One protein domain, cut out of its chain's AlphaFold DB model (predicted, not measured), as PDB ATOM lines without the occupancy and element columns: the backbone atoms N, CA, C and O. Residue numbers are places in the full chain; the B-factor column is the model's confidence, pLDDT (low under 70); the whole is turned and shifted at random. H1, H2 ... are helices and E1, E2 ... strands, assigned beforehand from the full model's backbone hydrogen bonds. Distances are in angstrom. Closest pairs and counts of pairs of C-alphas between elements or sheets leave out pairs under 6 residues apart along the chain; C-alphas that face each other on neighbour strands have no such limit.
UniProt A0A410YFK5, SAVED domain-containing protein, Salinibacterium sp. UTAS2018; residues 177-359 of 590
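Overview. This is residues 177 to 359 of the 590 residues of the protein "SAVED domain-containing protein" of Salinibacterium sp. UTAS2018 (UniProt A0A410YFK5). What shape do these coordinates make? A twisted parallel sheet of four strands, E1 to E4, forms the core of three layers, with H1 and the long H6 over one face and H4 over the other. H6 runs on past the sheet to a separate small pair of parallel strands, E5 and E6, and E6 packs on residues 194 to 199 of H1. What is printed, and how large is it? The printed part has 183 residues with six named helices and six named strands, in the order E1 H1 H2 H3 E2 H4 E3 H5 E4 H6 E5 E6, of mixed class. It is compact, with a radius of gyration of the C-alphas of 16.5 A and spans of 51 by 37 by 32 A.

Along the chain. Where are the first elements? E1 is residues 177 to 179, from C-alpha 177 at (17.697, -97.319, 124.514); H1 is 182 to 199, 23.7 A long; H2 is 206 to 209; H3 is 215 to 224; E2 is 229 to 234, 16.2 A long. What follows? H4 is residues 242 to 255, 19.5 A long; E3 is 262 to 267; H5 is 282 to 286; E4 is 300 to 302. H6 is residues 306 to 331, 38.0 A long; E5 is 335 to 340; E6 is 355 to 358, ending with C-alpha 358 at (6.207, -95.981, 113.327).

Arrangement. How do the strands pair? In the order E1 E2 E3 E4 they are parallel, with N 231 and O 177 2.8 A apart, N 266 and O 232 2.8 A, and N 301 and O 265 2.9 A. E5 and E6 are parallel, with N 338 and O 355 2.8 A apart. Which helices are on the four-stranded sheet? H1, over E2, and H6, over E3 and only just over E4 with 3 C-alphas, are on the same face at heights of 8.9 A and 10.1 A; H4, at 10.2 A, and H5, at 9.4 A, are on the opposite face. How do the helices meet? H1 touches H6 at a steep tilt of 45 degrees, the closest C-alphas being those of Leu 196 and Val 313, 5.7 A apart. H3 and H4 only just touch, with 3 pairs of C-alphas within 8 A, the closest those of Leu 223 and Arg 251, 7.1 A apart; H2 is near H1, with 5 pairs within 10 A. Are the helix backbones complete? Every O i to N i+4 pair is within hydrogen-bond range in H3 and H5, against 11 of 14 in H1, 8 of 10 in H4 and 19 of 22 in H6; H2 is too short for such a pair.

Size, cuts and confidence. How far does it reach? The two C-alphas farthest apart are those of Asp 273 and Glu 331, at 53.2 A, and the printed part has no cut. Which links are long, and where is confidence low? The links E3 to H5, H5 to E4 and E5 to E6 are long; residues 212 to 214 are under 70 in pLDDT.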
ATOM      1  N   PHE A 177      17.006 -98.531 124.068       98.00
ATOM      2  CA  PHE A 177      17.697 -97.319 124.514       98.00
ATOM      3  C   PHE A 177      18.832 -96.940 123.553       98.00
ATOM      4  O   PHE A 177      19.640 -97.794 123.200       98.00
ATOM      5  N   ILE A 178      18.945 -95.672 123.148       98.31
ATOM      6  CA  ILE A 178      20.088 -95.196 122.345       98.31
ATOM      7  C   ILE A 178      21.026 -94.360 123.222       98.31
ATOM      8  O   ILE A 178      20.672 -93.253 123.625       98.31
ATOM      9  N   SER A 179      22.230 -94.882 123.470       97.94
ATOM     10  CA  SER A 179      23.315 -94.213 124.201       97.94
ATOM     11  C   SER A 179      24.305 -93.589 123.222       97.94
ATOM     12  O   SER A 179      24.802 -94.267 122.319       97.94
ATOM     13  N   TYR A 180      24.577 -92.292 123.364       97.75
ATOM     14  CA  TYR A 180      25.445 -91.545 122.450       97.75
ATOM     15  C   TYR A 180      25.919 -90.230 123.075       97.75
ATOM     16  O   TYR A 180      25.311 -89.696 124.001       97.75
ATOM     17  N   ARG A 181      26.996 -89.656 122.531       96.12
ATOM     18  CA  ARG A 181      27.381 -88.272 122.828       96.12
ATOM     19  C   ARG A 181      26.607 -87.321 121.923       96.12
ATOM     20  O   ARG A 181      26.650 -87.453 120.704       96.12
ATOM     21  N   GLN A 182      25.919 -86.340 122.500       93.81
ATOM     22  CA  GLN A 182      25.039 -85.453 121.732       93.81
ATOM     23  C   GLN A 182      25.769 -84.650 120.642       93.81
ATOM     24  O   GLN A 182      25.261 -84.531 119.529       93.81
ATOM     25  N   SER A 183      26.952 -84.109 120.923       94.31
ATOM     26  CA  SER A 183      27.646 -83.185 120.012       94.31
ATOM     27  C   SER A 183      28.094 -83.807 118.687       94.31
ATOM     28  O   SER A 183      28.119 -83.100 117.686       94.31
ATOM     29  N   ASP A 184      28.393 -85.106 118.647       96.06
ATOM     30  CA  ASP A 184      28.895 -85.791 117.445       96.06
ATOM     31  C   ASP A 184      28.139 -87.088 117.091       96.06
ATOM     32  O   ASP A 184      28.225 -87.578 115.964       96.06
ATOM     33  N   GLY A 185      27.329 -87.625 118.007       96.75
ATOM     34  CA  GLY A 185      26.505 -88.815 117.790       96.75
ATOM     35  C   GLY A 185      25.065 -88.539 117.335       96.75
ATOM     36  O   GLY A 185      24.403 -89.464 116.870       96.75
ATOM     37  N   THR A 186      24.562 -87.297 117.425       96.56
ATOM     38  CA  THR A 186      23.128 -86.984 117.203       96.56
ATOM     39  C   THR A 186      22.596 -87.450 115.849       96.56
ATOM     40  O   THR A 186      21.523 -88.046 115.798       96.56
ATOM     41  N   ALA A 187      23.324 -87.208 114.757       95.81
ATOM     42  CA  ALA A 187      22.864 -87.593 113.420       95.81
ATOM     43  C   ALA A 187      22.750 -89.121 113.271       95.81
ATOM     44  O   ALA A 187      21.807 -89.628 112.667       95.81
ATOM     45  N   GLN A 188      23.689 -89.859 113.873       97.06
ATOM     46  CA  GLN A 188      23.676 -91.322 113.877       97.06
ATOM     47  C   GLN A 188      22.526 -91.861 114.740       97.06
ATOM     48  O   GLN A 188      21.849 -92.807 114.342       97.06
ATOM     49  N   ALA A 189      22.284 -91.228 115.893       97.69
ATOM     50  CA  ALA A 189      21.183 -91.562 116.787       97.69
ATOM     51  C   ALA A 189      19.820 -91.342 116.120       97.69
ATOM     52  O   ALA A 189      18.966 -92.214 116.211       97.69
ATOM     53  N   GLU A 190      19.626 -90.226 115.408       96.19
ATOM     54  CA  GLU A 190      18.381 -89.953 114.678       96.19
ATOM     55  C   GLU A 190      18.150 -90.955 113.536       96.19
ATOM     56  O   GLU A 190      17.029 -91.431 113.352       96.19
ATOM     57  N   SER A 191      19.195 -91.311 112.780       96.44
ATOM     58  CA  SER A 191      19.096 -92.324 111.718       96.44
ATOM     59  C   SER A 191      18.642 -93.680 112.275       96.44
ATOM     60  O   SER A 191      17.638 -94.242 111.829       96.44
ATOM     61  N   LEU A 192      19.319 -94.173 113.321       97.94
ATOM     62  CA  LEU A 192      18.977 -95.436 113.981       97.94
ATOM     63  C   LEU A 192      17.600 -95.393 114.650       97.94
ATOM     64  O   LEU A 192      16.839 -96.344 114.506       97.94
ATOM     65  N   GLU A 193      17.245 -94.300 115.329       97.62
ATOM     66  CA  GLU A 193      15.918 -94.104 115.930       97.62
ATOM     67  C   GLU A 193      14.806 -94.293 114.892       97.62
ATOM     68  O   GLU A 193      13.854 -95.036 115.134       97.62
ATOM     69  N   ASN A 194      14.935 -93.656 113.724       97.06
ATOM     70  CA  ASN A 194      13.928 -93.742 112.669       97.06
ATOM     71  C   ASN A 194      13.878 -95.127 112.012       97.06
ATOM     72  O   ASN A 194      12.785 -95.613 111.723       97.06
ATOM     73  N   LEU A 195      15.022 -95.792 111.811       98.38
ATOM     74  CA  LEU A 195      15.059 -97.161 111.285       98.38
ATOM     75  C   LEU A 195      14.452 -98.173 112.270       98.38
ATOM     76  O   LEU A 195      13.616 -98.988 111.883       98.38
ATOM     77  N   LEU A 196      14.819 -98.105 113.551       98.50
ATOM     78  CA  LEU A 196      14.265 -98.977 114.591       98.50
ATOM     79  C   LEU A 196      12.739 -98.813 114.672       98.50
ATOM     80  O   LEU A 196      12.008 -99.803 114.607       98.50
ATOM     81  N   ARG A 197      12.249 -97.570 114.679       97.81
ATOM     82  CA  ARG A 197      10.812 -97.247 114.652       97.81
ATOM     83  C   ARG A 197      10.098 -97.759 113.402       97.81
ATOM     84  O   ARG A 197       9.054 -98.401 113.513       97.81
ATOM     85  N   ALA A 198      10.679 -97.547 112.222       97.75
ATOM     86  CA  ALA A 198      10.110 -98.024 110.961       97.75
ATOM     87  C   ALA A 198      10.122 -99.559 110.841       97.75
ATOM     88  O   ALA A 198       9.362-100.116 110.051       97.75
ATOM     89  N   SER A 199      10.962-100.253 111.617       97.94
ATOM     90  CA  SER A 199      11.010-101.721 111.670       97.94
ATOM     91  C   SER A 199       9.992-102.352 112.627       97.94
ATOM     92  O   SER A 199       9.704-103.545 112.505       97.94
ATOM     93  N   GLY A 200       9.429-101.569 113.555       97.62
ATOM     94  CA  GLY A 200       8.501-102.060 114.573       97.62
ATOM     95  C   GLY A 200       9.004-101.979 116.018       97.62
ATOM     96  O   GLY A 200       8.360-102.538 116.901       97.62
ATOM     97  N   LEU A 201      10.140-101.335 116.293       97.75
ATOM     98  CA  LEU A 201      10.709-101.251 117.641       97.75
ATOM     99  C   LEU A 201      10.399 -99.900 118.291       97.75
ATOM    100  O   LEU A 201      10.555 -98.844 117.675       97.75
ATOM    101  N   VAL A 202      10.014 -99.925 119.568       96.62
ATOM    102  CA  VAL A 202       9.889 -98.704 120.374       96.62
ATOM    103  C   VAL A 202      11.281 -98.251 120.801       96.62
ATOM    104  O   VAL A 202      12.104 -99.067 121.206       96.62
ATOM    105  N   VAL A 203      11.548 -96.950 120.715       96.62
ATOM    106  CA  VAL A 203      12.862 -96.360 121.005       96.62
ATOM    107  C   VAL A 203      12.721 -95.324 122.105       96.62
ATOM    108  O   VAL A 203      11.826 -94.483 122.030       96.62
ATOM    109  N   TRP A 204      13.633 -95.368 123.074       95.31
ATOM    110  CA  TRP A 204      13.849 -94.306 124.047       95.31
ATOM    111  C   TRP A 204      15.100 -93.515 123.673       95.31
ATOM    112  O   TRP A 204      16.186 -94.091 123.525       95.31
ATOM    113  N   ARG A 205      14.956 -92.192 123.553       92.56
ATOM    114  CA  ARG A 205      16.086 -91.276 123.372       92.56
ATOM    115  C   ARG A 205      15.920 -90.032 124.233       92.56
ATOM    116  O   ARG A 205      14.842 -89.452 124.317       92.56
ATOM    117  N   ASP A 206      17.020 -89.574 124.818       84.69
ATOM    118  CA  ASP A 206      17.068 -88.390 125.675       84.69
ATOM    119  C   ASP A 206      16.415 -87.143 125.044       84.69
ATOM    120  O   ASP A 206      15.624 -86.459 125.683       84.69
ATOM    121  N   ARG A 207      16.658 -86.863 123.764       82.38
ATOM    122  CA  ARG A 207      16.118 -85.677 123.088       82.38
ATOM    123  C   ARG A 207      14.589 -85.676 122.955       82.38
ATOM    124  O   ARG A 207      14.000 -84.600 122.888       82.38
ATOM    125  N   THR A 208      13.961 -86.847 122.876       77.81
ATOM    126  CA  THR A 208      12.515 -86.995 122.629       77.81
ATOM    127  C   THR A 208      11.735 -87.380 123.880       77.81
ATOM    128  O   THR A 208      10.606 -86.928 124.063       77.81
ATOM    129  N   ASP A 209      12.331 -88.186 124.758       80.94
ATOM    130  CA  ASP A 209      11.640 -88.842 125.871       80.94
ATOM    131  C   ASP A 209      12.025 -88.282 127.248       80.94
ATOM    132  O   ASP A 209      11.350 -88.553 128.251       80.94
ATOM    133  N   LEU A 210      13.081 -87.462 127.325       79.88
ATOM    134  CA  LEU A 210      13.462 -86.791 128.564       79.88
ATOM    135  C   LEU A 210      12.489 -85.643 128.856       79.88
ATOM    136  O   LEU A 210      12.577 -84.551 128.300       79.88
ATOM    137  N   ARG A 211      11.541 -85.876 129.767       70.94
ATOM    138  CA  ARG A 211      10.638 -84.806 130.224       70.94
ATOM    139  C   ARG A 211      11.364 -83.830 131.175       70.94
ATOM    140  O   ARG A 211      12.390 -84.193 131.751       70.94
ATOM    141  N   PRO A 212      10.813 -82.626 131.432       68.69
ATOM    142  CA  PRO A 212      11.418 -81.645 132.339       68.69
ATOM    143  C   PRO A 212      11.738 -82.217 133.735       68.69
ATOM    144  O   PRO A 212      10.905 -82.901 134.332       68.69
ATOM    145  N   GLY A 213      12.940 -81.973 134.261       66.31
ATOM    146  CA  GLY A 213      13.413 -82.481 135.559       66.31
ATOM    147  C   GLY A 213      14.940 -82.599 135.618       66.31
ATOM    148  O   GLY A 213      15.630 -82.129 134.717       66.31
ATOM    149  N   THR A 214      15.476 -83.233 136.665       69.50
ATOM    150  CA  THR A 214      16.908 -83.558 136.771       69.50
ATOM    151  C   THR A 214      17.269 -84.677 135.792       69.50
ATOM    152  O   THR A 214      16.733 -85.784 135.865       69.50
ATOM    153  N   THR A 215      18.195 -84.404 134.867       71.94
ATOM    154  CA  THR A 215      18.612 -85.349 133.814       71.94
ATOM    155  C   THR A 215      19.034 -86.707 134.380       71.94
ATOM    156  O   THR A 215      18.630 -87.740 133.855       71.94
ATOM    157  N   THR A 216      19.776 -86.719 135.491       72.62
ATOM    158  CA  THR A 216      20.317 -87.947 136.096       72.62
ATOM    159  C   THR A 216      19.234 -88.888 136.627       72.62
ATOM    160  O   THR A 216      19.309 -90.092 136.392       72.62
ATOM    161  N   ASP A 217      18.208 -88.370 137.308       74.00
ATOM    162  CA  ASP A 217      17.137 -89.212 137.868       74.00
ATOM    163  C   ASP A 217      16.247 -89.786 136.762       74.00
ATOM    164  O   ASP A 217      15.795 -90.931 136.834       74.00
ATOM    165  N   ARG A 218      16.020 -89.004 135.703       79.00
ATOM    166  CA  ARG A 218      15.244 -89.445 134.540       79.00
ATOM    167  C   ARG A 218      15.984 -90.472 133.698       79.00
ATOM    168  O   ARG A 218      15.357 -91.419 133.232       79.00
ATOM    169  N   LEU A 219      17.291 -90.300 133.532       83.75
ATOM    170  CA  LEU A 219      18.138 -91.278 132.863       83.75
ATOM    171  C   LEU A 219      18.132 -92.610 133.622       83.75
ATOM    172  O   LEU A 219      17.969 -93.662 133.016       83.75
ATOM    173  N   GLU A 220      18.208 -92.571 134.954       84.38
ATOM    174  CA  GLU A 220      18.067 -93.786 135.758       84.38
ATOM    175  C   GLU A 220      16.714 -94.456 135.603       84.38
ATOM    176  O   GLU A 220      16.653 -95.675 135.468       84.38
ATOM    177  N   TYR A 221      15.635 -93.676 135.606       82.75
ATOM    178  CA  TYR A 221      14.303 -94.215 135.374       82.75
ATOM    179  C   TYR A 221      14.204 -94.886 134.001       82.75
ATOM    180  O   TYR A 221      13.672 -95.986 133.899       82.75
ATOM    181  N   ALA A 222      14.768 -94.273 132.958       86.38
ATOM    182  CA  ALA A 222      14.798 -94.860 131.623       86.38
ATOM    183  C   ALA A 222      15.589 -96.173 131.582       86.38
ATOM    184  O   ALA A 222      15.092 -97.178 131.081       86.38
ATOM    185  N   LEU A 223      16.787 -96.188 132.170       90.81
ATOM    186  CA  LEU A 223      17.660 -97.362 132.181       90.81
ATOM    187  C   LEU A 223      17.174 -98.492 133.102       90.81
ATOM    188  O   LEU A 223      17.714 -99.593 133.062       90.81
ATOM    189  N   THR A 224      16.184 -98.232 133.954       91.38
ATOM    190  CA  THR A 224      15.606 -99.228 134.868       91.38
ATOM    191  C   THR A 224      14.123 -99.491 134.613       91.38
ATOM    192  O   THR A 224      13.511-100.289 135.318       91.38
ATOM    193  N   GLY A 225      13.548 -98.863 133.581       89.50
ATOM    194  CA  GLY A 225      12.120 -98.896 133.262       89.50
ATOM    195  C   GLY A 225      11.651-100.134 132.495       89.50
ATOM    196  O   GLY A 225      10.532-100.127 131.986       89.50
ATOM    197  N   GLY A 226      12.481-101.174 132.389       94.50
ATOM    198  CA  GLY A 226      12.177-102.373 131.609       94.50
ATOM    199  C   GLY A 226      12.600-102.230 130.156       94.50
ATOM    200  O   GLY A 226      11.751-102.198 129.272       94.50
ATOM    201  N   LEU A 227      13.905-102.118 129.909       96.44
ATOM    202  CA  LEU A 227      14.459-102.069 128.556       96.44
ATOM    203  C   LEU A 227      14.546-103.472 127.951       96.44
ATOM    204  O   LEU A 227      14.717-104.460 128.660       96.44
ATOM    205  N   SER A 228      14.490-103.553 126.628       96.75
ATOM    206  CA  SER A 228      14.735-104.815 125.911       96.75
ATOM    207  C   SER A 228      16.119-104.912 125.301       96.75
ATOM    208  O   SER A 228      16.644-105.999 125.077       96.75
ATOM    209  N   ALA A 229      16.683-103.760 124.971       97.81
ATOM    210  CA  ALA A 229      17.927-103.658 124.252       97.81
ATOM    211  C   ALA A 229      18.485-102.245 124.369       97.81
ATOM    212  O   ALA A 229      17.783-101.299 124.750       97.81
ATOM    213  N   ALA A 230      19.739-102.094 123.962       98.12
ATOM    214  CA  ALA A 230      20.334-100.795 123.733       98.12
ATOM    215  C   ALA A 230      21.249-100.785 122.510       98.12
ATOM    216  O   ALA A 230      21.834-101.801 122.131       98.12
ATOM    217  N   VAL A 231      21.394 -99.599 121.924       98.56
ATOM    218  CA  VAL A 231      22.424 -99.291 120.935       98.56
ATOM    219  C   VAL A 231      23.377 -98.266 121.533       98.56
ATOM    220  O   VAL A 231      22.970 -97.149 121.850       98.56
ATOM    221  N   LEU A 232      24.646 -98.641 121.669       98.62
ATOM    222  CA  LEU A 232      25.726 -97.733 122.052       98.62
ATOM    223  C   LEU A 232      26.414 -97.206 120.793       98.62
ATOM    224  O   LEU A 232      27.040 -97.969 120.057       98.62
ATOM    225  N   ILE A 233      26.309 -95.904 120.544       98.62
ATOM    226  CA  ILE A 233      26.943 -95.247 119.401       98.62
ATOM    227  C   ILE A 233      28.327 -94.753 119.812       98.62
ATOM    228  O   ILE A 233      28.465 -93.863 120.652       98.62
ATOM    229  N   VAL A 234      29.352 -95.322 119.182       98.31
ATOM    230  CA  VAL A 234      30.759 -95.023 119.454       98.31
ATOM    231  C   VAL A 234      31.308 -94.179 118.314       98.31
ATOM    232  O   VAL A 234      31.530 -94.660 117.204       98.31
ATOM    233  N   THR A 235      31.526 -92.905 118.602       97.81
ATOM    234  CA  THR A 235      32.160 -91.922 117.721       97.81
ATOM    235  C   THR A 235      33.564 -91.576 118.230       97.81
ATOM    236  O   THR A 235      33.862 -91.835 119.396       97.81
ATOM    237  N   PRO A 236      34.439 -90.955 117.416       95.81
ATOM    238  CA  PRO A 236      35.776 -90.566 117.876       95.81
ATOM    239  C   PRO A 236      35.788 -89.663 119.125       95.81
ATOM    240  O   PRO A 236      36.705 -89.763 119.939       95.81
ATOM    241  N   GLU A 237      34.774 -88.808 119.320       96.56
ATOM    242  CA  GLU A 237      34.702 -87.915 120.486       96.56
ATOM    243  C   GLU A 237      33.865 -88.473 121.648       96.56
ATOM    244  O   GLU A 237      33.706 -87.788 122.660       96.56
ATOM    245  N   ILE A 238      33.369 -89.719 121.577       97.56
ATOM    246  CA  ILE A 238      32.597 -90.353 122.670       97.56
ATOM    247  C   ILE A 238      33.355 -90.352 124.005       97.56
ATOM    248  O   ILE A 238      32.748 -90.304 125.072       97.56
ATOM    249  N   VAL A 239      34.688 -90.344 123.940       96.62
ATOM    250  CA  VAL A 239      35.613 -90.232 125.076       96.62
ATOM    251  C   VAL A 239      35.366 -89.004 125.951       96.62
ATOM    252  O   VAL A 239      35.621 -89.045 127.155       96.62
ATOM    253  N   ASP A 240      34.803 -87.944 125.374       95.06
ATOM    254  CA  ASP A 240      34.485 -86.701 126.067       95.06
ATOM    255  C   ASP A 240      33.054 -86.715 126.662       95.06
ATOM    256  O   ASP A 240      32.553 -85.683 127.106       95.06
ATOM    257  N   SER A 241      32.374 -87.873 126.679       95.12
ATOM    258  CA  SER A 241      31.053 -88.063 127.298       95.12
ATOM    259  C   SER A 241      31.149 -88.718 128.682       95.12
ATOM    260  O   SER A 241      31.140 -89.943 128.819       95.12
ATOM    261  N   GLU A 242      31.196 -87.888 129.729       92.38
ATOM    262  CA  GLU A 242      31.211 -88.334 131.135       92.38
ATOM    263  C   GLU A 242      29.962 -89.170 131.472       92.38
ATOM    264  O   GLU A 242      30.068 -90.223 132.094       92.38
ATOM    265  N   ILE A 243      28.777 -88.748 131.008       92.06
ATOM    266  CA  ILE A 243      27.503 -89.419 131.311       92.06
ATOM    267  C   ILE A 243      27.401 -90.810 130.677       92.06
ATOM    268  O   ILE A 243      26.960 -91.750 131.337       92.06
ATOM    269  N   VAL A 244      27.865 -90.972 129.433       95.56
ATOM    270  CA  VAL A 244      27.886 -92.284 128.777       95.56
ATOM    271  C   VAL A 244      28.835 -93.203 129.533       95.56
ATOM    272  O   VAL A 244      28.452 -94.302 129.919       95.56
ATOM    273  N   ARG A 245      30.057 -92.732 129.802       94.69
ATOM    274  CA  ARG A 245      31.116 -93.528 130.430       94.69
ATOM    275  C   ARG A 245      30.807 -93.923 131.873       94.69
ATOM    276  O   ARG A 245      31.079 -95.051 132.263       94.69
ATOM    277  N   GLU A 246      30.277 -93.003 132.671       92.19
ATOM    278  CA  GLU A 246      30.147 -93.184 134.123       92.19
ATOM    279  C   GLU A 246      28.730 -93.563 134.560       92.19
ATOM    280  O   GLU A 246      28.544 -94.032 135.685       92.19
ATOM    281  N   ARG A 247      27.727 -93.408 133.680       91.75
ATOM    282  CA  ARG A 247      26.333 -93.746 133.993       91.75
ATOM    283  C   ARG A 247      25.709 -94.750 133.041       91.75
ATOM    284  O   ARG A 247      25.297 -95.816 133.495       91.75
ATOM    285  N   GLU A 248      25.625 -94.420 131.758       95.44
ATOM    286  CA  GLU A 248      24.860 -95.229 130.802       95.44
ATOM    287  C   GLU A 248      25.537 -96.572 130.553       95.44
ATOM    288  O   GLU A 248      24.955 -97.607 130.856       95.44
ATOM    289  N   LEU A 249      26.786 -96.576 130.089       96.56
ATOM    290  CA  LEU A 249      27.520 -97.795 129.761       96.56
ATOM    291  C   LEU A 249      27.601 -98.774 130.950       96.56
ATOM    292  O   LEU A 249      27.244 -99.936 130.758       96.56
ATOM    293  N   PRO A 250      28.006 -98.367 132.174       95.50
ATOM    294  CA  PRO A 250      28.044 -99.289 133.305       95.50
ATOM    295  C   PRO A 250      26.682 -99.928 133.593       95.50
ATOM    296  O   PRO A 250      26.611-101.107 133.934       95.50
ATOM    297  N   ARG A 251      25.590 -99.177 133.415       95.81
ATOM    298  CA  ARG A 251      24.231 -99.694 133.575       95.81
ATOM    299  C   ARG A 251      23.831-100.628 132.435       95.81
ATOM    300  O   ARG A 251      23.260-101.678 132.710       95.81
ATOM    301  N   LEU A 252      24.157-100.290 131.189       97.12
ATOM    302  CA  LEU A 252      23.913-101.153 130.030       97.12
ATOM    303  C   LEU A 252      24.641-102.496 130.170       97.12
ATOM    304  O   LEU A 252      24.047-103.529 129.895       97.12
ATOM    305  N   LEU A 253      25.874-102.498 130.685       96.12
ATOM    306  CA  LEU A 253      26.618-103.729 130.977       96.12
ATOM    307  C   LEU A 253      25.978-104.565 132.098       96.12
ATOM    308  O   LEU A 253      26.066-105.788 132.061       96.12
ATOM    309  N   GLN A 254      25.323-103.938 133.088       96.38
ATOM    310  CA  GLN A 254      24.551-104.679 134.095       96.38
ATOM    311  C   GLN A 254      23.294-105.325 133.497       96.38
ATOM    312  O   GLN A 254      22.952-106.436 133.891       96.38
ATOM    313  N   LEU A 255      22.605-104.638 132.578       96.88
ATOM    314  CA  LEU A 255      21.420-105.172 131.893       96.88
ATOM    315  C   LEU A 255      21.787-106.315 130.943       96.88
ATOM    316  O   LEU A 255      21.095-107.321 130.911       96.88
ATOM    317  N   ASP A 256      22.909-106.190 130.236       95.88
ATOM    318  CA  ASP A 256      23.433-107.182 129.288       95.88
ATOM    319  C   ASP A 256      23.898-108.498 129.941       95.88
ATOM    320  O   ASP A 256      24.191-109.475 129.256       95.88
ATOM    321  N   ALA A 257      23.936-108.561 131.276       94.62
ATOM    322  CA  ALA A 257      24.085-109.824 131.995       94.62
ATOM    323  C   ALA A 257      22.810-110.695 131.943       94.62
ATOM    324  O   ALA A 257      22.888-111.898 132.202       94.62
ATOM    325  N   ASP A 258      21.651-110.107 131.634       95.81
ATOM    326  CA  ASP A 258      20.396-110.820 131.405       95.81
ATOM    327  C   ASP A 258      20.298-111.244 129.925       95.81
ATOM    328  O   ASP A 258      20.336-110.382 129.046       95.81
ATOM    329  N   PRO A 259      20.130-112.542 129.609       93.75
ATOM    330  CA  PRO A 259      20.039-113.016 128.225       93.75
ATOM    331  C   PRO A 259      18.801-112.511 127.467       93.75
ATOM    332  O   PRO A 259      18.746-112.640 126.244       93.75
ATOM    333  N   ALA A 260      17.792-111.965 128.155       95.38
ATOM    334  CA  ALA A 260      16.652-111.319 127.512       95.38
ATOM    335  C   ALA A 260      16.975-109.895 127.023       95.38
ATOM    336  O   ALA A 260      16.210-109.342 126.229       95.38
ATOM    337  N   PHE A 261      18.102-109.311 127.445       97.31
ATOM    338  CA  PHE A 261      18.589-108.018 126.976       97.31
ATOM    339  C   PHE A 261      19.590-108.180 125.826       97.31
ATOM    340  O   PHE A 261      20.393-109.106 125.821       97.31
ATOM    341  N   SER A 262      19.567-107.260 124.857       96.88
ATOM    342  CA  SER A 262      20.554-107.226 123.768       96.88
ATOM    343  C   SER A 262      21.264-105.878 123.685       96.88
ATOM    344  O   SER A 262      20.633-104.849 123.432       96.88
ATOM    345  N   LEU A 263      22.592-105.874 123.820       97.62
ATOM    346  CA  LEU A 263      23.431-104.698 123.586       97.62
ATOM    347  C   LEU A 263      24.129-104.768 122.219       97.62
ATOM    348  O   LEU A 263      24.987-105.620 121.989       97.62
ATOM    349  N   CYS A 264      23.819-103.816 121.336       97.75
ATOM    350  CA  CYS A 264      24.515-103.632 120.059       97.75
ATOM    351  C   CYS A 264      25.408-102.388 120.096       97.75
ATOM    352  O   CYS A 264      25.028-101.350 120.643       97.75
ATOM    353  N   ILE A 265      26.574-102.458 119.456       98.50
ATOM    354  CA  ILE A 265      27.489-101.316 119.335       98.50
ATOM    355  C   ILE A 265      27.484-100.809 117.892       98.50
ATOM    356  O   ILE A 265      27.860-101.525 116.964       98.50
ATOM    357  N   ALA A 266      27.083 -99.554 117.706       98.44
ATOM    358  CA  ALA A 266      27.201 -98.834 116.445       98.44
ATOM    359  C   ALA A 266      28.568 -98.139 116.395       98.44
ATOM    360  O   ALA A 266      28.733 -97.034 116.917       98.44
ATOM    361  N   ASN A 267      29.556 -98.800 115.793       98.00
ATOM    362  CA  ASN A 267      30.926 -98.303 115.746       98.00
ATOM    363  C   ASN A 267      31.136 -97.396 114.522       98.00
ATOM    364  O   ASN A 267      30.942 -97.816 113.380       98.00
ATOM    365  N   LYS A 268      31.514 -96.140 114.773       96.94
ATOM    366  CA  LYS A 268      31.792 -95.105 113.767       96.94
ATOM    367  C   LYS A 268      33.250 -94.637 113.811       96.94
ATOM    368  O   LYS A 268      33.571 -93.550 113.337       96.94
ATOM    369  N   VAL A 269      34.134 -95.420 114.419       96.88
ATOM    370  CA  VAL A 269      35.559 -95.104 114.494       96.88
ATOM    371  C   VAL A 269      36.274 -95.841 113.361       96.88
ATOM    372  O   VAL A 269      36.337 -97.073 113.405       96.88
ATOM    373  N   PRO A 270      36.774 -95.135 112.332       95.75
ATOM    374  CA  PRO A 270      37.522 -95.763 111.251       95.75
ATOM    375  C   PRO A 270      38.860 -96.293 111.759       95.75
ATOM    376  O   PRO A 270      39.430 -95.758 112.716       95.75
ATOM    377  N   ARG A 271      39.391 -97.324 111.099       93.69
ATOM    378  CA  ARG A 271      40.779 -97.717 111.335       93.69
ATOM    379  C   ARG A 271      41.734 -96.670 110.757       93.69
ATOM    380  O   ARG A 271      41.409 -96.050 109.747       93.69
ATOM    381  N   PRO A 272      42.935 -96.505 111.335       86.38
ATOM    382  CA  PRO A 272      43.942 -95.603 110.781       86.38
ATOM    383  C   PRO A 272      44.416 -95.981 109.367       86.38
ATOM    384  O   PRO A 272      44.843 -95.107 108.618       86.38
ATOM    385  N   ASP A 273      44.380 -97.270 109.019       90.19
ATOM    386  CA  ASP A 273      44.870 -97.829 107.753       90.19
ATOM    387  C   ASP A 273      43.778 -98.042 106.691       90.19
ATOM    388  O   ASP A 273      44.094 -98.185 105.512       90.19
ATOM    389  N   ASP A 274      42.507 -98.071 107.097       90.56
ATOM    390  CA  ASP A 274      41.363 -98.348 106.226       90.56
ATOM    391  C   ASP A 274      40.112 -97.639 106.770       90.56
ATOM    392  O   ASP A 274      39.476 -98.100 107.724       90.56
ATOM    393  N   ASP A 275      39.749 -96.520 106.144       89.69
ATOM    394  CA  ASP A 275      38.607 -95.687 106.533       89.69
ATOM    395  C   ASP A 275      37.242 -96.318 106.214       89.69
ATOM    396  O   ASP A 275      36.210 -95.810 106.656       89.69
ATOM    397  N   SER A 276      37.223 -97.456 105.511       91.44
ATOM    398  CA  SER A 276      36.012 -98.237 105.253       91.44
ATOM    399  C   SER A 276      35.696 -99.243 106.365       91.44
ATOM    400  O   SER A 276      34.564 -99.733 106.450       91.44
ATOM    401  N   LYS A 277      36.668 -99.560 107.233       93.25
ATOM    402  CA  LYS A 277      36.528-100.533 108.326       93.25
ATOM    403  C   LYS A 277      36.558 -99.862 109.689       93.25
ATOM    404  O   LYS A 277      37.262 -98.885 109.908       93.25
ATOM    405  N   CYS A 278      35.852-100.464 110.644       93.81
ATOM    406  CA  CYS A 278      35.899-100.018 112.028       93.81
ATOM    407  C   CYS A 278      37.135-100.515 112.774       93.81
ATOM    408  O   CYS A 278      37.590-101.656 112.613       93.81
ATOM    409  N   ASP A 279      37.625 -99.655 113.656       94.81
ATOM    410  CA  ASP A 279      38.494-100.034 114.755       94.81
ATOM    411  C   ASP A 279      37.642-100.620 115.891       94.81
ATOM    412  O   ASP A 279      36.981 -99.899 116.641       94.81
ATOM    413  N   TYR A 280      37.628-101.947 115.998       93.31
ATOM    414  CA  TYR A 280      36.799-102.674 116.965       93.31
ATOM    415  C   TYR A 280      37.300-102.570 118.411       93.31
ATOM    416  O   TYR A 280      36.519-102.792 119.337       93.31
ATOM    417  N   ASP A 281      38.561-102.184 118.621       93.44
ATOM    418  CA  ASP A 281      39.104-101.942 119.961       93.44
ATOM    419  C   ASP A 281      38.864-100.484 120.408       93.44
ATOM    420  O   ASP A 281      38.995-100.161 121.591       93.44
ATOM    421  N   ALA A 282      38.471 -99.584 119.495       95.31
ATOM    422  CA  ALA A 282      38.263 -98.172 119.806       95.31
ATOM    423  C   ALA A 282      37.195 -97.930 120.880       95.31
ATOM    424  O   ALA A 282      37.351 -97.005 121.673       95.31
ATOM    425  N   ALA A 283      36.140 -98.748 120.949       96.31
ATOM    426  CA  ALA A 283      35.099 -98.597 121.964       96.31
ATOM    427  C   ALA A 283      35.671 -98.728 123.386       96.31
ATOM    428  O   ALA A 283      35.473 -97.834 124.210       96.31
ATOM    429  N   ASP A 284      36.445 -99.787 123.653       96.62
ATOM    430  CA  ASP A 284      37.100 -99.995 124.950       96.62
ATOM    431  C   ASP A 284      38.148 -98.911 125.247       96.62
ATOM    432  O   ASP A 284      38.292 -98.491 126.399       96.62
ATOM    433  N   ARG A 285      38.882 -98.427 124.233       95.62
ATOM    434  CA  ARG A 285      39.868 -97.343 124.413       95.62
ATOM    435  C   ARG A 285      39.188 -96.021 124.760       95.62
ATOM    436  O   ARG A 285      39.493 -95.426 125.792       95.62
ATOM    437  N   LEU A 286      38.239 -95.578 123.935       97.25
ATOM    438  CA  LEU A 286      37.577 -94.278 124.065       97.25
ATOM    439  C   LEU A 286      36.667 -94.207 125.297       97.25
ATOM    440  O   LEU A 286      36.605 -93.166 125.943       97.25
ATOM    441  N   LEU A 287      36.023 -95.310 125.691       96.69
ATOM    442  CA  LEU A 287      35.220 -95.374 126.922       96.69
ATOM    443  C   LEU A 287      36.051 -95.719 128.169       96.69
ATOM    444  O   LEU A 287      35.487 -95.920 129.242       96.69
ATOM    445  N   ARG A 288      37.387 -95.713 128.053       94.50
ATOM    446  CA  ARG A 288      38.350 -95.896 129.155       94.50
ATOM    447  C   ARG A 288      38.191 -97.232 129.900       94.50
ATOM    448  O   ARG A 288      38.399 -97.299 131.108       94.50
ATOM    449  N   LEU A 289      37.841 -98.294 129.175       93.94
ATOM    450  CA  LEU A 289      37.775 -99.673 129.679       93.94
ATOM    451  C   LEU A 289      39.090-100.434 129.463       93.94
ATOM    452  O   LEU A 289      39.351-101.431 130.134       93.94
ATOM    453  N   SER A 290      39.934 -99.957 128.546       91.38
ATOM    454  CA  SER A 290      41.250-100.542 128.287       91.38
ATOM    455  C   SER A 290      42.102-100.653 129.562       91.38
ATOM    456  O   SER A 290      42.096 -99.739 130.389       91.38
ATOM    457  N   PRO A 291      42.871-101.746 129.726       89.00
ATOM    458  CA  PRO A 291      43.152-102.795 128.740       89.00
ATOM    459  C   PRO A 291      42.106-103.923 128.692       89.00
ATOM    460  O   PRO A 291      42.310-104.899 127.971       89.00
ATOM    461  N   ALA A 292      41.009-103.828 129.453       89.50
ATOM    462  CA  ALA A 292      39.927-104.798 129.334       89.50
ATOM    463  C   ALA A 292      39.274-104.695 127.946       89.50
ATOM    464  O   ALA A 292      39.164-103.610 127.376       89.50
ATOM    465  N   ARG A 293      38.850-105.845 127.414       91.12
ATOM    466  CA  ARG A 293      38.204-105.993 126.099       91.12
ATOM    467  C   ARG A 293      36.692-106.194 126.235       91.12
ATOM    468  O   ARG A 293      36.091-107.022 125.559       91.12
ATOM    469  N   THR A 294      36.096-105.468 127.176       93.25
ATOM    470  CA  THR A 294      34.702-105.632 127.604       93.25
ATOM    471  C   THR A 294      33.717-105.452 126.449       93.25
ATOM    472  O   THR A 294      32.711-106.159 126.388       93.25
ATOM    473  N   LEU A 295      33.994-104.508 125.545       95.44
ATOM    474  CA  LEU A 295      33.144-104.182 124.399       95.44
ATOM    475  C   LEU A 295      33.618-104.835 123.099       95.44
ATOM    476  O   LEU A 295      32.800-105.079 122.213       95.44
ATOM    477  N   ALA A 296      34.908-105.141 122.966       88.31
ATOM    478  CA  ALA A 296      35.444-105.857 121.809       88.31
ATOM    479  C   ALA A 296      34.836-107.262 121.643       88.31
ATOM    480  O   ALA A 296      34.674-107.719 120.513       88.31
ATOM    481  N   ASP A 297      34.438-107.912 122.742       84.62
ATOM    482  CA  ASP A 297      33.754-109.214 122.718       84.62
ATOM    483  C   ASP A 297      32.234-109.102 122.455       84.62
ATOM    484  O   ASP A 297      31.538-110.114 122.336       84.62
ATOM    485  N   LYS A 298      31.689-107.881 122.362       90.06
ATOM    486  CA  LYS A 298      30.277-107.625 122.035       90.06
ATOM    487  C   LYS A 298      30.084-107.459 120.531       90.06
ATOM    488  O   LYS A 298      31.005-107.111 119.795       90.06
ATOM    489  N   LYS A 299      28.850-107.670 120.061       90.88
ATOM    490  CA  LYS A 299      28.516-107.469 118.648       90.88
ATOM    491  C   LYS A 299      28.625-105.986 118.291       90.88
ATOM    492  O   LYS A 299      27.857-105.157 118.784       90.88
ATOM    493  N   GLN A 300      29.568-105.667 117.408       96.06
ATOM    494  CA  GLN A 300      29.744-104.327 116.860       96.06
ATOM    495  C   GLN A 300      29.456-104.325 115.361       96.06
ATOM    496  O   GLN A 300      30.027-105.122 114.614       96.06
ATOM    497  N   SER A 301      28.626-103.388 114.915       97.38
ATOM    498  CA  SER A 301      28.352-103.163 113.495       97.38
ATOM    499  C   SER A 301      29.090-101.928 113.000       97.38
ATOM    500  O   SER A 301      29.164-100.904 113.685       97.38
ATOM    501  N   ASN A 302      29.625-102.032 111.784       96.75
ATOM    502  CA  ASN A 302      30.311-100.939 111.111       96.75
ATOM    503  C   ASN A 302      29.293 -99.945 110.543       96.75
ATOM    504  O   ASN A 302      28.722-100.181 109.477       96.75
ATOM    505  N   VAL A 303      29.086 -98.824 111.238       96.62
ATOM    506  CA  VAL A 303      28.148 -97.774 110.808       96.62
ATOM    507  C   VAL A 303      28.823 -96.637 110.036       96.62
ATOM    508  O   VAL A 303      28.214 -95.592 109.818       96.62
ATOM    509  N   LEU A 304      30.061 -96.838 109.565       95.06
ATOM    510  CA  LEU A 304      30.644 -95.999 108.507       95.06
ATOM    511  C   LEU A 304      29.862 -96.191 107.195       95.06
ATOM    512  O   LEU A 304      29.710 -95.257 106.410       95.06
ATOM    513  N   ALA A 305      29.292 -97.387 106.998       92.81
ATOM    514  CA  ALA A 305      28.362 -97.699 105.923       92.81
ATOM    515  C   ALA A 305      26.917 -97.821 106.437       92.81
ATOM    516  O   ALA A 305      26.648 -98.405 107.485       92.81
ATOM    517  N   LYS A 306      25.949 -97.373 105.625       91.38
ATOM    518  CA  LYS A 306      24.504 -97.477 105.925       91.38
ATOM    519  C   LYS A 306      24.013 -98.917 106.147       91.38
ATOM    520  O   LYS A 306      22.966 -99.117 106.757       91.38
ATOM    521  N   ALA A 307      24.730 -99.918 105.632       94.44
ATOM    522  CA  ALA A 307      24.389-101.326 105.823       94.44
ATOM    523  C   ALA A 307      24.510-101.761 107.295       94.44
ATOM    524  O   ALA A 307      23.655-102.509 107.762       94.44
ATOM    525  N   GLY A 308      25.485-101.232 108.046       97.00
ATOM    526  CA  GLY A 308      25.668-101.584 109.457       97.00
ATOM    527  C   GLY A 308      24.507-101.146 110.349       97.00
ATOM    528  O   GLY A 308      24.168-101.837 111.301       97.00
ATOM    529  N   GLU A 309      23.821-100.047 110.016       97.94
ATOM    530  CA  GLU A 309      22.593 -99.656 110.725       97.94
ATOM    531  C   GLU A 309      21.481-100.697 110.537       97.94
ATOM    532  O   GLU A 309      20.750-101.011 111.473       97.94
ATOM    533  N   ILE A 310      21.359-101.244 109.324       97.88
ATOM    534  CA  ILE A 310      20.354-102.258 108.983       97.88
ATOM    535  C   ILE A 310      20.675-103.592 109.657       97.88
ATOM    536  O   ILE A 310      19.750-104.295 110.060       97.88
ATOM    537  N   GLU A 311      21.956-103.928 109.829       97.88
ATOM    538  CA  GLU A 311      22.379-105.078 110.636       97.88
ATOM    539  C   GLU A 311      21.911-104.944 112.088       97.88
ATOM    540  O   GLU A 311      21.229-105.841 112.576       97.88
ATOM    541  N   ILE A 312      22.164-103.796 112.732       98.50
ATOM    542  CA  ILE A 312      21.708-103.536 114.109       98.50
ATOM    543  C   ILE A 312      20.188-103.673 114.214       98.50
ATOM    544  O   ILE A 312      19.684-104.338 115.117       98.50
ATOM    545  N   VAL A 313      19.445-103.055 113.291       98.56
ATOM    546  CA  VAL A 313      17.975-103.102 113.288       98.56
ATOM    547  C   VAL A 313      17.481-104.540 113.138       98.56
ATOM    548  O   VAL A 313      16.592-104.952 113.880       98.56
ATOM    549  N   ARG A 314      18.071-105.317 112.221       98.38
ATOM    550  CA  ARG A 314      17.742-106.735 112.030       98.38
ATOM    551  C   ARG A 314      17.990-107.535 113.303       98.38
ATOM    552  O   ARG A 314      17.118-108.295 113.705       98.38
ATOM    553  N   ASP A 315      19.154-107.366 113.920       98.12
ATOM    554  CA  ASP A 315      19.543-108.131 115.103       98.12
ATOM    555  C   ASP A 315      18.613-107.859 116.284       98.12
ATOM    556  O   ASP A 315      18.093-108.794 116.890       98.12
ATOM    557  N   LEU A 316      18.337-106.583 116.571       98.44
ATOM    558  CA  LEU A 316      17.445-106.205 117.666       98.44
ATOM    559  C   LEU A 316      15.997-106.628 117.408       98.44
ATOM    560  O   LEU A 316      15.302-107.056 118.332       98.44
ATOM    561  N   LEU A 317      15.541-106.536 116.156       98.31
ATOM    562  CA  LEU A 317      14.210-106.989 115.773       98.31
ATOM    563  C   LEU A 317      14.076-108.504 115.945       98.31
ATOM    564  O   LEU A 317      13.106-108.965 116.539       98.31
ATOM    565  N   MET A 318      15.053-109.282 115.479       98.19
ATOM    566  CA  MET A 318      15.028-110.739 115.605       98.19
ATOM    567  C   MET A 318      15.168-111.198 117.056       98.19
ATOM    568  O   MET A 318      14.418-112.082 117.464       98.19
ATOM    569  N   HIS A 319      16.022-110.549 117.855       97.81
ATOM    570  CA  HIS A 319      16.104-110.795 119.298       97.81
ATOM    571  C   HIS A 319      14.744-110.587 119.972       97.81
ATOM    572  O   HIS A 319      14.283-111.441 120.727       97.81
ATOM    573  N   ARG A 320      14.023-109.507 119.632       97.44
ATOM    574  CA  ARG A 320      12.643-109.300 120.101       97.44
ATOM    575  C   ARG A 320      11.730-110.465 119.724       97.44
ATOM    576  O   ARG A 320      11.005-110.964 120.582       97.44
ATOM    577  N   ILE A 321      11.761-110.918 118.473       97.69
ATOM    578  CA  ILE A 321      10.948-112.064 118.053       97.69
ATOM    579  C   ILE A 321      11.297-113.317 118.857       97.69
ATOM    580  O   ILE A 321      10.389-114.023 119.292       97.69
ATOM    581  N   GLU A 322      12.576-113.582 119.110       96.50
ATOM    582  CA  GLU A 322      13.021-114.718 119.922       96.50
ATOM    583  C   GLU A 322      12.460-114.669 121.347       96.50
ATOM    584  O   GLU A 322      11.970-115.691 121.830       96.50
ATOM    585  N   GLN A 323      12.428-113.489 121.975       95.69
ATOM    586  CA  GLN A 323      11.844-113.314 123.310       95.69
ATOM    587  C   GLN A 323      10.316-113.495 123.328       95.69
ATOM    588  O   GLN A 323       9.758-114.001 124.301       95.69
ATOM    589  N   ARG A 324       9.612-113.098 122.259       94.12
ATOM    590  CA  ARG A 324       8.134-113.110 122.196       94.12
ATOM    591  C   ARG A 324       7.557-114.440 121.710       94.12
ATOM    592  O   ARG A 324       6.458-114.839 122.106       94.12
ATOM    593  N   ARG A 325       8.300-115.158 120.866       95.31
ATOM    594  CA  ARG A 325       7.870-116.398 120.203       95.31
ATOM    595  C   ARG A 325       7.361-117.492 121.154       95.31
ATOM    596  O   ARG A 325       6.372-118.132 120.787       95.31
ATOM    597  N   PRO A 326       7.965-117.753 122.334       94.69
ATOM    598  CA  PRO A 326       7.451-118.765 123.257       94.69
ATOM    599  C   PRO A 326       6.014-118.482 123.699       94.69
ATOM    600  O   PRO A 326       5.181-119.385 123.661       94.69
ATOM    601  N   GLN A 327       5.711-117.226 124.040       92.94
ATOM    602  CA  GLN A 327       4.380-116.817 124.488       92.94
ATOM    603  C   GLN A 327       3.356-116.902 123.351       92.94
ATOM    604  O   GLN A 327       2.303-117.510 123.520       92.94
ATOM    605  N   ILE A 328       3.705-116.387 122.165       94.25
ATOM    606  CA  ILE A 328       2.856-116.456 120.962       94.25
ATOM    607  C   ILE A 328       2.420-117.900 120.678       94.25
ATOM    608  O   ILE A 328       1.254-118.159 120.394       94.25
ATOM    609  N   ARG A 329       3.359-118.850 120.779       93.12
ATOM    610  CA  ARG A 329       3.100-120.275 120.534       93.12
ATOM    611  C   ARG A 329       2.290-120.938 121.637       93.12
ATOM    612  O   ARG A 329       1.439-121.763 121.327       93.12
ATOM    613  N   ALA A 330       2.585-120.625 122.896       95.06
ATOM    614  CA  ALA A 330       1.889-121.213 124.037       95.06
ATOM    615  C   ALA A 330       0.408-120.805 124.072       95.06
ATOM    616  O   ALA A 330      -0.441-121.617 124.427       95.06
ATOM    617  N   GLU A 331       0.110-119.569 123.674       95.50
ATOM    618  CA  GLU A 331      -1.240-118.997 123.686       95.50
ATOM    619  C   GLU A 331      -1.991-119.171 122.348       95.50
ATOM    620  O   GLU A 331      -3.173-118.848 122.278       95.50
ATOM    621  N   ASP A 332      -1.321-119.642 121.285       93.31
ATOM    622  CA  ASP A 332      -1.812-119.649 119.887       93.31
ATOM    623  C   ASP A 332      -2.433-118.298 119.472       93.31
ATOM    624  O   ASP A 332      -3.420-118.226 118.734       93.31
ATOM    625  N   ARG A 333      -1.869-117.198 119.988       94.94
ATOM    626  CA  ARG A 333      -2.385-115.847 119.749       94.94
ATOM    627  C   ARG A 333      -1.849-115.257 118.447       94.94
ATOM    628  O   ARG A 333      -0.817-115.667 117.917       94.94
ATOM    629  N   ALA A 334      -2.545-114.238 117.951       96.25
ATOM    630  CA  ALA A 334      -2.063-113.455 116.821       96.25
ATOM    631  C   ALA A 334      -0.751-112.733 117.172       96.25
ATOM    632  O   ALA A 334      -0.572-112.273 118.304       96.25
ATOM    633  N   PHE A 335       0.128-112.604 116.180       97.31
ATOM    634  CA  PHE A 335       1.256-111.679 116.231       97.31
ATOM    635  C   PHE A 335       0.745-110.265 115.988       97.31
ATOM    636  O   PHE A 335       0.070-110.035 114.981       97.31
ATOM    637  N   THR A 336       1.032-109.327 116.883       97.69
ATOM    638  CA  THR A 336       0.393-108.008 116.830       97.69
ATOM    639  C   THR A 336       1.331-106.897 116.361       97.69
ATOM    640  O   THR A 336       2.508-106.841 116.714       97.69
ATOM    641  N   ILE A 337       0.807-106.006 115.516       97.88
ATOM    642  CA  ILE A 337       1.531-104.860 114.961       97.88
ATOM    643  C   ILE A 337       0.679-103.603 115.127       97.88
ATOM    644  O   ILE A 337      -0.372-103.457 114.499       97.88
ATOM    645  N   ARG A 338       1.170-102.640 115.904       96.62
ATOM    646  CA  ARG A 338       0.562-101.313 116.011       96.62
ATOM    647  C   ARG A 338       1.198-100.346 115.020       96.62
ATOM    648  O   ARG A 338       2.332 -99.912 115.206       96.62
ATOM    649  N   LEU A 339       0.441 -99.950 114.005       95.88
ATOM    650  CA  LEU A 339       0.877 -99.072 112.923       95.88
ATOM    651  C   LEU A 339       0.412 -97.628 113.150       95.88
ATOM    652  O   LEU A 339      -0.779 -97.377 113.326       95.88
ATOM    653  N   GLN A 340       1.341 -96.668 113.120       94.25
ATOM    654  CA  GLN A 340       1.025 -95.234 113.101       94.25
ATOM    655  C   GLN A 340       1.998 -94.459 112.208       94.25
ATOM    656  O   GLN A 340       3.206 -94.699 112.236       94.25
ATOM    657  N   THR A 341       1.477 -93.499 111.444       92.69
ATOM    658  CA  THR A 341       2.271 -92.703 110.482       92.69
ATOM    659  C   THR A 341       2.129 -91.186 110.654       92.69
ATOM    660  O   THR A 341       2.747 -90.426 109.911       92.69
ATOM    661  N   ARG A 342       1.285 -90.730 111.593       86.88
ATOM    662  CA  ARG A 342       0.990 -89.299 111.816       86.88
ATOM    663  C   ARG A 342       1.376 -88.801 113.210       86.88
ATOM    664  O   ARG A 342       2.003 -87.749 113.280       86.88
ATOM    665  N   PRO A 343       1.014 -89.484 114.312       86.62
ATOM    666  CA  PRO A 343       1.405 -89.033 115.642       86.62
ATOM    667  C   PRO A 343       2.918 -89.131 115.841       86.62
ATOM    668  O   PRO A 343       3.551 -90.087 115.388       86.62
ATOM    669  N   THR A 344       3.480 -88.164 116.566       84.38
ATOM    670  CA  THR A 344       4.863 -88.238 117.039       84.38
ATOM    671  C   THR A 344       5.000 -89.405 118.021       84.38
ATOM    672  O   THR A 344       4.236 -89.453 118.983       84.38
ATOM    673  N   PRO A 345       5.947 -90.332 117.807       84.38
ATOM    674  CA  PRO A 345       6.139 -91.490 118.678       84.38
ATOM    675  C   PRO A 345       6.857 -91.131 119.986       84.38
ATOM    676  O   PRO A 345       7.819 -90.360 119.978       84.38
ATOM    677  N   PHE A 346       6.455 -91.778 121.082       84.19
ATOM    678  CA  PHE A 346       7.120 -91.701 122.390       84.19
ATOM    679  C   PHE A 346       7.369 -93.089 122.992       84.19
ATOM    680  O   PHE A 346       6.584 -94.015 122.795       84.19
ATOM    681  N   ALA A 347       8.416 -93.231 123.807       83.00
ATOM    682  CA  ALA A 347       8.770 -94.497 124.455       83.00
ATOM    683  C   ALA A 347       7.717 -94.999 125.458       83.00
ATOM    684  O   ALA A 347       7.641 -96.196 125.715       83.00
ATOM    685  N   ILE A 348       6.884 -94.103 126.005       83.62
ATOM    686  CA  ILE A 348       5.767 -94.475 126.895       83.62
ATOM    687  C   ILE A 348       4.688 -95.304 126.183       83.62
ATOM    688  O   ILE A 348       3.854 -95.914 126.840       83.62
ATOM    689  N   GLU A 349       4.691 -95.323 124.850       82.25
ATOM    690  CA  GLU A 349       3.771 -96.142 124.067       82.25
ATOM    691  C   GLU A 349       4.143 -97.628 124.072       82.25
ATOM    692  O   GLU A 349       3.341 -98.410 123.575       82.25
ATOM    693  N   ALA A 350       5.323 -98.013 124.583       84.62
ATOM    694  CA  ALA A 350       5.690 -99.418 124.743       84.62
ATOM    695  C   ALA A 350       4.673-100.125 125.645       84.62
ATOM    696  O   ALA A 350       4.548 -99.811 126.833       84.62
ATOM    697  N   ASP A 351       3.953-101.075 125.064       87.44
ATOM    698  CA  ASP A 351       2.956-101.893 125.737       87.44
ATOM    699  C   ASP A 351       3.155-103.371 125.359       87.44
ATOM    700  O   ASP A 351       4.266-103.796 125.047       87.44
ATOM    701  N   GLU A 352       2.107-104.181 125.483       88.19
ATOM    702  CA  GLU A 352       2.180-105.626 125.266       88.19
ATOM    703  C   GLU A 352       2.142-106.023 123.780       88.19
ATOM    704  O   GLU A 352       2.162-107.220 123.486       88.19
ATOM    705  N   GLU A 353       2.078-105.073 122.840       94.06
ATOM    706  CA  GLU A 353       2.103-105.375 121.406       94.06
ATOM    707  C   GLU A 353       3.469-105.938 120.978       94.06
ATOM    708  O   GLU A 353       4.516-105.570 121.512       94.06
ATOM    709  N   ASP A 354       3.494-106.844 119.993       96.88
ATOM    710  CA  ASP A 354       4.765-107.447 119.571       96.88
ATOM    711  C   ASP A 354       5.642-106.472 118.777       96.88
ATOM    712  O   ASP A 354       6.865-106.509 118.922       96.88
ATOM    713  N   LEU A 355       5.035-105.607 117.950       97.75
ATOM    714  CA  LEU A 355       5.717-104.551 117.194       97.75
ATOM    715  C   LEU A 355       4.918-103.241 117.153       97.75
ATOM    716  O   LEU A 355       3.703-103.227 116.971       97.75
ATOM    717  N   HIS A 356       5.636-102.120 117.190       97.25
ATOM    718  CA  HIS A 356       5.124-100.761 117.010       97.25
ATOM    719  C   HIS A 356       5.737-100.142 115.755       97.25
ATOM    720  O   HIS A 356       6.787 -99.502 115.810       97.25
ATOM    721  N   LEU A 357       5.095-100.334 114.601       97.06
ATOM    722  CA  LEU A 357       5.573 -99.756 113.349       97.06
ATOM    723  C   LEU A 357       5.241 -98.262 113.316       97.06
ATOM    724  O   LEU A 357       4.073 -97.853 113.320       97.06
ATOM    725  N   ARG A 358       6.290 -97.442 113.293       95.62
ATOM    726  CA  ARG A 358       6.207 -95.981 113.327       95.62
ATOM    727  C   ARG A 358       6.959 -95.394 112.139       95.62
ATOM    728  O   ARG A 358       8.171 -95.552 112.027       95.62
ATOM    729  N   VAL A 359       6.242 -94.685 111.270       93.50
ATOM    730  CA  VAL A 359       6.844 -93.928 110.160       93.50
ATOM    731  C   VAL A 359       6.916 -92.458 110.556       93.50
ATOM    732  O   VAL A 359       5.928 -91.913 111.046       93.50
TER     733      VAL A 359